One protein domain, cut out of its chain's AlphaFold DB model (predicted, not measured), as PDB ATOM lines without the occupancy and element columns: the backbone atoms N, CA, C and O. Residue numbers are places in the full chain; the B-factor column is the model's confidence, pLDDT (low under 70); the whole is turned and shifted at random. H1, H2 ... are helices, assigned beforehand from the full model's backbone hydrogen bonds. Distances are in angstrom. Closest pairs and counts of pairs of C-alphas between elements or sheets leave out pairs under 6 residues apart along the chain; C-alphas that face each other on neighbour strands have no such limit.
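What this domain is: This is residues 112 to 186 of the 186 residues of the protein "AAA_31 domain-containing protein" of Lactobacillus parabrevis ATCC 53295 (UniProt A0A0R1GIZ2). One long helix, H2, makes the long axis of a loose shape; short H1 sits across its first end, and after H2 a long link folds back to that same end, where the small helix H3 packs on H2 on another side. A small loop around residues 165 to 172 and the final tail lie near that end too. The printed part has 75 residues with three named helices, in the order H1, H2, H3, and no named strand; its class is all helix. It is loose, with a radius of gyration of the C-alphas of 14.2 A, and spans 41 by 27 by 26 A, only just elongated.

How they stand to each other: Start with H1, residues 112 to 119, which touches H2, residues 126 to 152, at residues 127 to 131 alone. Look at Arg 112 and Asn 127: their C-alphas, the closest of the two helices, are 6.8 A apart. The two lines stand about perpendicular, at 76 degrees. Further on, H3, residues 174 to 177, touches H2 at residues 129 to 133 alone; the closest C-alphas, those of Gly 133 and Gly 176, are 5.0 A apart. H1 and H3 are apart. Every O i to N i+4 pair is within hydrogen-bond range in H2, and 2 of 4 are in H1; H3 is too short for such a pair. Residues 165 to 166 pair with residues 171 to 172, antiparallel, and residues 179 to 180 with residues 183 to 184, also antiparallel.

Where its parts are: Find C-alpha 112 at (50.537, 146.940, 91.542), where H1 begins its 9.7 A. H2 runs 38.6 A from C-alpha 126 at (53.726, 139.552, 84.868) to C-alpha 152 at (76.796, 133.764, 115.225). H3 covers 5.4 A and ends at C-alpha 177, (58.766, 133.314, 86.482).

The domain as a whole: The two C-alphas farthest apart, those of Asp 119 and Thr 152, are 42.1 A apart. The printed part has no cut; the link from H1 to H2 is short, and that from H2 to H3, residues 153 to 173, is long. Mean pLDDT of the printed part is 87.8, and residues 183 to 186, at the chain's end, are under 70.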
ATOM      1  N   ARG A 112      51.058 148.234  91.068       89.31
ATOM      2  CA  ARG A 112      50.537 146.940  91.542       89.31
ATOM      3  C   ARG A 112      50.521 146.791  93.074       89.31
ATOM      4  O   ARG A 112      49.573 146.212  93.586       89.31
ATOM      5  N   LEU A 113      51.529 147.299  93.791       87.19
ATOM      6  CA  LEU A 113      51.549 147.254  95.263       87.19
ATOM      7  C   LEU A 113      50.457 148.130  95.867       87.19
ATOM      8  O   LEU A 113      49.877 147.755  96.879       87.19
ATOM      9  N   GLU A 114      50.182 149.278  95.248       86.94
ATOM     10  CA  GLU A 114      49.116 150.181  95.685       86.94
ATOM     11  C   GLU A 114      47.749 149.515  95.467       86.94
ATOM     12  O   GLU A 114      46.947 149.427  96.395       86.94
ATOM     13  N   ASN A 115      47.536 148.925  94.287       87.88
ATOM     14  CA  ASN A 115      46.274 148.272  93.935       87.88
ATOM     15  C   ASN A 115      45.980 147.024  94.779       87.88
ATOM     16  O   ASN A 115      44.820 146.760  95.069       87.88
ATOM     17  N   PHE A 116      46.988 146.262  95.224       89.88
ATOM     18  CA  PHE A 116      46.754 145.100  96.098       89.88
ATOM     19  C   PHE A 116      46.070 145.460  97.423       89.88
ATOM     20  O   PHE A 116      45.366 144.621  97.983       89.88
ATOM     21  N   GLY A 117      46.242 146.691  97.917       85.00
ATOM     22  CA  GLY A 117      45.536 147.168  99.107       85.00
ATOM     23  C   GLY A 117      44.036 147.392  98.885       85.00
ATOM     24  O   GLY A 117      43.263 147.296  99.835       85.00
ATOM     25  N   GLU A 118      43.621 147.669  97.647       89.50
ATOM     26  CA  GLU A 118      42.227 147.959  97.286       89.50
ATOM     27  C   GLU A 118      41.522 146.735  96.681       89.50
ATOM     28  O   GLU A 118      40.411 146.391  97.088       89.50
ATOM     29  N   ASP A 119      42.188 146.053  95.749       90.25
ATOM     30  CA  ASP A 119      41.627 144.973  94.931       90.25
ATOM     31  C   ASP A 119      41.896 143.571  95.511       90.25
ATOM     32  O   ASP A 119      41.275 142.589  95.100       90.25
ATOM     33  N   GLY A 120      42.810 143.472  96.483       87.00
ATOM     34  CA  GLY A 120      43.323 142.212  97.017       87.00
ATOM     35  C   GLY A 120      44.538 141.677  96.251       87.00
ATOM     36  O   GLY A 120      44.858 142.107  95.144       87.00
ATOM     37  N   VAL A 121      45.249 140.727  96.867       88.44
ATOM     38  CA  VAL A 121      46.446 140.105  96.280       88.44
ATOM     39  C   VAL A 121      46.042 139.083  95.216       88.44
ATOM     40  O   VAL A 121      45.247 138.182  95.485       88.44
ATOM     41  N   SER A 122      46.637 139.180  94.027       88.12
ATOM     42  CA  SER A 122      46.421 138.260  92.906       88.12
ATOM     43  C   SER A 122      47.744 137.861  92.244       88.12
ATOM     44  O   SER A 122      48.763 138.529  92.415       88.12
ATOM     45  N   LEU A 123      47.734 136.749  91.503       89.38
ATOM     46  CA  LEU A 123      48.872 136.263  90.715       89.38
ATOM     47  C   LEU A 123      48.411 135.893  89.302       89.38
ATOM     48  O   LEU A 123      48.382 134.726  88.913       89.38
ATOM     49  N   GLU A 124      48.003 136.899  88.541       89.00
ATOM     50  CA  GLU A 124      47.393 136.722  87.223       89.00
ATOM     51  C   GLU A 124      48.343 137.124  86.098       89.00
ATOM     52  O   GLU A 124      48.336 136.511  85.026       89.00
ATOM     53  N   ASP A 125      49.187 138.128  86.337       89.50
ATOM     54  CA  ASP A 125      50.035 138.697  85.300       89.50
ATOM     55  C   ASP A 125      51.527 138.796  85.665       89.50
ATOM     56  O   ASP A 125      52.022 138.339  86.698       89.50
ATOM     57  N   TYR A 126      52.288 139.364  84.730       88.25
ATOM     58  CA  TYR A 126      53.726 139.552  84.868       88.25
ATOM     59  C   TYR A 126      54.109 140.543  85.981       88.25
ATOM     60  O   TYR A 126      55.153 140.377  86.613       88.25
ATOM     61  N   ASN A 127      53.297 141.572  86.224       90.06
ATOM     62  CA  ASN A 127      53.541 142.533  87.293       90.06
ATOM     63  C   ASN A 127      53.245 141.916  88.661       90.06
ATOM     64  O   ASN A 127      53.999 142.168  89.598       90.06
ATOM     65  N   ASP A 128      52.237 141.055  88.761       90.19
ATOM     66  CA  ASP A 128      51.970 140.287  89.977       90.19
ATOM     67  C   ASP A 128      53.156 139.378  90.303       90.19
ATOM     68  O   ASP A 128      53.703 139.436  91.402       90.19
ATOM     69  N   ARG A 129      53.652 138.626  89.308       89.25
ATOM     70  CA  ARG A 129      54.844 137.769  89.461       89.25
ATOM     71  C   ARG A 129      56.075 138.547  89.916       89.25
ATOM     72  O   ARG A 129      56.856 138.035  90.713       89.25
ATOM     73  N   LYS A 130      56.255 139.790  89.453       90.56
ATOM     74  CA  LYS A 130      57.320 140.664  89.971       90.56
ATOM     75  C   LYS A 130      57.140 140.969  91.452       90.56
ATOM     76  O   LYS A 130      58.121 140.907  92.183       90.56
ATOM     77  N   MET A 131      55.930 141.332  91.877       91.62
ATOM     78  CA  MET A 131      55.671 141.685  93.276       91.62
ATOM     79  C   MET A 131      55.840 140.469  94.184       91.62
ATOM     80  O   MET A 131      56.505 140.568  95.211       91.62
ATOM     81  N   PHE A 132      55.349 139.305  93.762       91.88
ATOM     82  CA  PHE A 132      55.595 138.051  94.467       91.88
ATOM     83  C   PHE A 132      57.084 137.712  94.532       91.88
ATOM     84  O   PHE A 132      57.579 137.381  95.601       91.88
ATOM     85  N   GLY A 133      57.819 137.848  93.424       93.00
ATOM     86  CA  GLY A 133      59.263 137.623  93.417       93.00
ATOM     87  C   GLY A 133      60.016 138.561  94.364       93.00
ATOM     88  O   GLY A 133      60.891 138.114  95.096       93.00
ATOM     89  N   LEU A 134      59.631 139.839  94.412       93.81
ATOM     90  CA  LEU A 134      60.195 140.814  95.344       93.81
ATOM     91  C   LEU A 134      59.986 140.396  96.808       93.81
ATOM     92  O   LEU A 134      60.936 140.412  97.586       93.81
ATOM     93  N   PHE A 135      58.760 140.028  97.190       93.25
ATOM     94  CA  PHE A 135      58.469 139.624  98.570       93.25
ATOM     95  C   PHE A 135      59.026 138.241  98.921       93.25
ATOM     96  O   PHE A 135      59.419 138.030 100.066       93.25
ATOM     97  N   ALA A 136      59.133 137.327  97.953       94.12
ATOM     98  CA  ALA A 136      59.812 136.049  98.136       94.12
ATOM     99  C   ALA A 136      61.307 136.254  98.424       94.12
ATOM    100  O   ALA A 136      61.839 135.647  99.352       94.12
ATOM    101  N   ASP A 137      61.975 137.151  97.688       96.19
ATOM    102  CA  ASP A 137      63.364 137.517  97.980       96.19
ATOM    103  C   ASP A 137      63.494 138.202  99.349       96.19
ATOM    104  O   ASP A 137      64.383 137.837 100.118       96.19
ATOM    105  N   LEU A 138      62.574 139.112  99.702       96.12
ATOM    106  CA  LEU A 138      62.562 139.760 101.019       96.12
ATOM    107  C   LEU A 138      62.462 138.738 102.157       96.12
ATOM    108  O   LEU A 138      63.227 138.810 103.118       96.12
ATOM    109  N   PHE A 139      61.534 137.787 102.043       95.50
ATOM    110  CA  PHE A 139      61.333 136.747 103.045       95.50
ATOM    111  C   PHE A 139      62.546 135.813 103.134       95.50
ATOM    112  O   PHE A 139      63.094 135.625 104.216       95.50
ATOM    113  N   CYS A 140      63.049 135.313 102.001       95.94
ATOM    114  CA  CYS A 140      64.254 134.483 101.972       95.94
ATOM    115  C   CYS A 140      65.492 135.208 102.527       95.94
ATOM    116  O   CYS A 140      66.368 134.578 103.118       95.94
ATOM    117  N   GLU A 141      65.614 136.517 102.294       97.44
ATOM    118  CA  GLU A 141      66.686 137.317 102.876       97.44
ATOM    119  C   GLU A 141      66.522 137.450 104.393       97.44
ATOM    120  O   GLU A 141      67.499 137.274 105.119       97.44
ATOM    121  N   LEU A 142      65.304 137.716 104.874       97.19
ATOM    122  CA  LEU A 142      64.996 137.772 106.302       97.19
ATOM    123  C   LEU A 142      65.335 136.448 107.002       97.19
ATOM    124  O   LEU A 142      66.032 136.466 108.011       97.19
ATOM    125  N   GLU A 143      64.921 135.308 106.447       96.62
ATOM    126  CA  GLU A 143      65.257 133.986 106.994       96.62
ATOM    127  C   GLU A 143      66.771 133.753 107.053       96.62
ATOM    128  O   GLU A 143      67.294 133.235 108.041       96.62
ATOM    129  N   ALA A 144      67.501 134.159 106.010       96.19
ATOM    130  CA  ALA A 144      68.953 134.035 105.984       96.19
ATOM    131  C   ALA A 144      69.625 134.919 107.051       96.19
ATOM    132  O   ALA A 144      70.591 134.481 107.677       96.19
ATOM    133  N   ARG A 145      69.107 136.134 107.280       96.00
ATOM    134  CA  ARG A 145      69.574 137.050 108.336       96.00
ATOM    135  C   ARG A 145      69.317 136.470 109.720       96.00
ATOM    136  O   ARG A 145      70.261 136.358 110.494       96.00
ATOM    137  N   ILE A 146      68.087 136.030 109.994       95.94
ATOM    138  CA  ILE A 146      67.715 135.354 111.247       95.94
ATOM    139  C   ILE A 146      68.627 134.148 111.472       95.94
ATOM    140  O   ILE A 146      69.257 134.028 112.515       95.94
ATOM    141  N   SER A 147      68.814 133.299 110.458       95.06
ATOM    142  CA  SER A 147      69.722 132.158 110.586       95.06
ATOM    143  C   SER A 147      71.171 132.566 110.875       95.06
ATOM    144  O   SER A 147      71.892 131.741 111.438       95.06
ATOM    145  N   SER A 148      71.625 133.746 110.445       94.12
ATOM    146  CA  SER A 148      72.948 134.264 110.805       94.12
ATOM    147  C   SER A 148      72.976 134.612 112.288       94.12
ATOM    148  O   SER A 148      73.781 134.042 113.017       94.12
ATOM    149  N   PHE A 149      72.041 135.445 112.748       94.56
ATOM    150  CA  PHE A 149      71.916 135.823 114.155       94.56
ATOM    151  C   PHE A 149      71.850 134.609 115.092       94.56
ATOM    152  O   PHE A 149      72.648 134.514 116.019       94.56
ATOM    153  N   GLU A 150      71.022 133.612 114.785       93.62
ATOM    154  CA  GLU A 150      70.904 132.384 115.591       93.62
ATOM    155  C   GLU A 150      72.205 131.557 115.657       93.62
ATOM    156  O   GLU A 150      72.431 130.798 116.600       93.62
ATOM    157  N   LYS A 151      73.077 131.659 114.645       92.75
ATOM    158  CA  LYS A 151      74.336 130.891 114.578       92.75
ATOM    159  C   LYS A 151      75.523 131.639 115.167       92.75
ATOM    160  O   LYS A 151      76.395 131.004 115.761       92.75
ATOM    161  N   THR A 152      75.606 132.947 114.935       90.81
ATOM    162  CA  THR A 152      76.796 133.764 115.225       90.81
ATOM    163  C   THR A 152      76.541 134.884 116.226       90.81
ATOM    164  O   THR A 152      77.499 135.488 116.693       90.81
ATOM    165  N   GLY A 153      75.284 135.153 116.584       87.56
ATOM    166  CA  GLY A 153      74.877 136.275 117.435       87.56
ATOM    167  C   GLY A 153      74.803 137.621 116.707       87.56
ATOM    168  O   GLY A 153      74.344 138.593 117.299       87.56
ATOM    169  N   ASP A 154      75.227 137.679 115.440       87.12
ATOM    170  CA  ASP A 154      75.230 138.886 114.603       87.12
ATOM    171  C   ASP A 154      75.218 138.539 113.094       87.12
ATOM    172  O   ASP A 154      75.470 137.393 112.700       87.12
ATOM    173  N   VAL A 155      74.958 139.523 112.232       81.50
ATOM    174  CA  VAL A 155      75.082 139.446 110.765       81.50
ATOM    175  C   VAL A 155      76.471 139.902 110.312       81.50
ATOM    176  O   VAL A 155      76.653 140.986 109.762       81.50
ATOM    177  N   GLU A 156      77.479 139.051 110.506       77.94
ATOM    178  CA  GLU A 156      78.848 139.326 110.052       77.94
ATOM    179  C   GLU A 156      79.116 138.779 108.641       77.94
ATOM    180  O   GLU A 156      78.932 137.589 108.376       77.94
ATOM    181  N   ASN A 157      79.639 139.620 107.741       83.31
ATOM    182  CA  ASN A 157      79.939 139.273 106.343       83.31
ATOM    183  C   ASN A 157      78.712 138.727 105.592       83.31
ATOM    184  O   ASN A 157      78.823 137.860 104.714       83.31
ATOM    185  N   PHE A 158      77.529 139.217 105.961       89.00
ATOM    186  CA  PHE A 158      76.273 138.750 105.407       89.00
ATOM    187  C   PHE A 158      76.093 139.258 103.975       89.00
ATOM    188  O   PHE A 158      76.090 140.460 103.703       89.00
ATOM    189  N   THR A 159      75.872 138.334 103.043       88.12
ATOM    190  CA  THR A 159      75.540 138.672 101.659       88.12
ATOM    191  C   THR A 159      74.318 137.895 101.208       88.12
ATOM    192  O   THR A 159      74.148 136.719 101.523       88.12
ATOM    193  N   TYR A 160      73.471 138.570 100.442       94.19
ATOM    194  CA  TYR A 160      72.298 137.981  99.822       94.19
ATOM    195  C   TYR A 160      72.320 138.261  98.323       94.19
ATOM    196  O   TYR A 160      72.784 139.320  97.885       94.19
ATOM    197  N   GLN A 161      71.813 137.307  97.550       92.94
ATOM    198  CA  GLN A 161      71.609 137.423  96.116       92.94
ATOM    199  C   GLN A 161      70.155 137.075  95.811       92.94
ATOM    200  O   GLN A 161      69.707 135.979  96.152       92.94
ATOM    201  N   SER A 162      69.454 137.991  95.141       94.25
ATOM    202  CA  SER A 162      68.089 137.768  94.667       94.25
ATOM    203  C   SER A 162      67.988 136.505  93.816       94.25
ATOM    204  O   SER A 162      68.809 136.257  92.928       94.25
ATOM    205  N   LYS A 163      66.952 135.718  94.085       94.69
ATOM    206  CA  LYS A 163      66.610 134.470  93.401       94.69
ATOM    207  C   LYS A 163      65.421 134.660  92.463       94.69
ATOM    208  O   LYS A 163      65.363 134.000  91.425       94.69
ATOM    209  N   TYR A 164      64.506 135.576  92.790       94.88
ATOM    210  CA  TYR A 164      63.228 135.727  92.095       94.88
ATOM    211  C   TYR A 164      63.104 137.050  91.326       94.88
ATOM    212  O   TYR A 164      62.616 137.058  90.190       94.88
ATOM    213  N   PHE A 165      63.578 138.163  91.883       93.25
ATOM    214  CA  PHE A 165      63.479 139.483  91.266       93.25
ATOM    215  C   PHE A 165      64.686 140.369  91.595       93.25
ATOM    216  O   PHE A 165      64.954 140.700  92.748       93.25
ATOM    217  N   ASP A 166      65.387 140.826  90.555       89.62
ATOM    218  CA  ASP A 166      66.397 141.871  90.701       89.62
ATOM    219  C   ASP A 166      65.695 143.229  90.737       89.62
ATOM    220  O   ASP A 166      65.256 143.764  89.709       89.62
ATOM    221  N   ALA A 167      65.582 143.780  91.947       83.38
ATOM    222  CA  ALA A 167      64.945 145.063  92.146       83.38
ATOM    223  C   ALA A 167      65.674 146.161  91.375       83.38
ATOM    224  O   ALA A 167      64.998 146.932  90.703       83.38
ATOM    225  N   LEU A 168      67.009 146.249  91.423       80.38
ATOM    226  CA  LEU A 168      67.780 147.347  90.829       80.38
ATOM    227  C   LEU A 168      67.653 147.371  89.307       80.38
ATOM    228  O   LEU A 168      67.246 148.408  88.768       80.38
ATOM    229  N   GLU A 169      67.887 146.230  88.664       84.81
ATOM    230  CA  GLU A 169      67.800 146.059  87.210       84.81
ATOM    231  C   GLU A 169      66.350 145.955  86.711       84.81
ATOM    232  O   GLU A 169      66.087 146.119  85.519       84.81
ATOM    233  N   ASN A 170      65.386 145.761  87.622       85.56
ATOM    234  CA  ASN A 170      63.956 145.612  87.335       85.56
ATOM    235  C   ASN A 170      63.659 144.391  86.442       85.56
ATOM    236  O   ASN A 170      62.875 144.470  85.490       85.56
ATOM    237  N   ILE A 171      64.291 143.254  86.756       89.38
ATOM    238  CA  ILE A 171      64.219 142.014  85.971       89.38
ATOM    239  C   ILE A 171      63.710 140.862  86.843       89.38
ATOM    240  O   ILE A 171      64.244 140.581  87.911       89.38
ATOM    241  N   THR A 172      62.704 140.136  86.346       90.75
ATOM    242  CA  THR A 172      62.265 138.858  86.931       90.75
ATOM    243  C   THR A 172      63.249 137.751  86.563       90.75
ATOM    244  O   THR A 172      63.459 137.466  85.376       90.75
ATOM    245  N   LEU A 173      63.835 137.122  87.578       93.25
ATOM    246  CA  LEU A 173      64.785 136.018  87.451       93.25
ATOM    247  C   LEU A 173      64.051 134.704  87.118       93.25
ATOM    248  O   LEU A 173      62.823 134.660  87.222       93.25
ATOM    249  N   PRO A 174      64.753 133.639  86.680       92.38
ATOM    250  CA  PRO A 174      64.116 132.388  86.263       92.38
ATOM    251  C   PRO A 174      63.112 131.830  87.281       92.38
ATOM    252  O   PRO A 174      61.958 131.633  86.915       92.38
ATOM    253  N   LEU A 175      63.493 131.723  88.559       90.88
ATOM    254  CA  LEU A 175      62.604 131.216  89.614       90.88
ATOM    255  C   LEU A 175      61.379 132.112  89.833       90.88
ATOM    256  O   LEU A 175      60.283 131.626  90.080       90.88
ATOM    257  N   GLY A 176      61.523 133.434  89.684       89.81
ATOM    258  CA  GLY A 176      60.400 134.370  89.803       89.81
ATOM    259  C   GLY A 176      59.342 134.187  88.714       89.81
ATOM    260  O   GLY A 176      58.178 134.531  88.909       89.81
ATOM    261  N   LYS A 177      59.718 133.625  87.559       87.94
ATOM    262  CA  LYS A 177      58.766 133.314  86.482       87.94
ATOM    263  C   LYS A 177      57.915 132.087  86.812       87.94
ATOM    264  O   LYS A 177      56.798 132.004  86.311       87.94
ATOM    265  N   GLU A 178      58.424 131.203  87.665       88.12
ATOM    266  CA  GLU A 178      57.835 129.913  88.045       88.12
ATOM    267  C   GLU A 178      56.998 129.985  89.335       88.12
ATOM    268  O   GLU A 178      56.434 128.979  89.751       88.12
ATOM    269  N   ILE A 179      56.878 131.163  89.965       85.81
ATOM    270  CA  ILE A 179      56.047 131.339  91.164       85.81
ATOM    271  C   ILE A 179      54.570 131.048  90.855       85.81
ATOM    272  O   ILE A 179      54.007 131.551  89.878       85.81
ATOM    273  N   GLU A 180      53.932 130.298  91.746       80.94
ATOM    274  CA  GLU A 180      52.497 130.044  91.814       80.94
ATOM    275  C   GLU A 180      51.944 130.443  93.196       80.94
ATOM    276  O   GLU A 180      52.690 130.699  94.141       80.94
ATOM    277  N   ILE A 181      50.613 130.504  93.337       70.38
ATOM    278  CA  ILE A 181      49.945 130.953  94.579       70.38
ATOM    279  C   ILE A 181      50.301 130.066  95.789       70.38
ATOM    280  O   ILE A 181      50.316 130.552  96.915       70.38
ATOM    281  N   ASN A 182      50.638 128.793  95.560       71.06
ATOM    282  CA  ASN A 182      51.024 127.844  96.608       71.06
ATOM    283  C   ASN A 182      52.550 127.655  96.738       71.06
ATOM    284  O   ASN A 182      52.983 126.703  97.381       71.06
ATOM    285  N   GLY A 183      53.364 128.524  96.128       62.84
ATOM    286  CA  GLY A 183      54.827 128.400  96.102       62.84
ATOM    287  C   GLY A 183      55.381 128.175  94.694       62.84
ATOM    288  O   GLY A 183      54.719 128.467  93.704       62.84
ATOM    289  N   VAL A 184      56.623 127.705  94.583       54.66
ATOM    290  CA  VAL A 184      57.214 127.330  93.285       54.66
ATOM    291  C   VAL A 184      56.664 125.959  92.893       54.66
ATOM    292  O   VAL A 184      56.627 125.070  93.743       54.66
ATOM    293  N   ALA A 185      56.222 125.787  91.644       47.00
ATOM    294  CA  ALA A 185      55.852 124.468  91.138       47.00
ATOM    295  C   ALA A 185      57.060 123.518  91.262       47.00
ATOM    296  O   ALA A 185      58.106 123.789  90.671       47.00
ATOM    297  N   GLU A 186      56.929 122.459  92.068       43.19
ATOM    298  CA  GLU A 186      57.927 121.378  92.160       43.19
ATOM    299  C   GLU A 186      58.129 120.650  90.823       43.19
ATOM    300  O   GLU A 186      57.127 120.406  90.103       43.19
TER     301      GLU A 186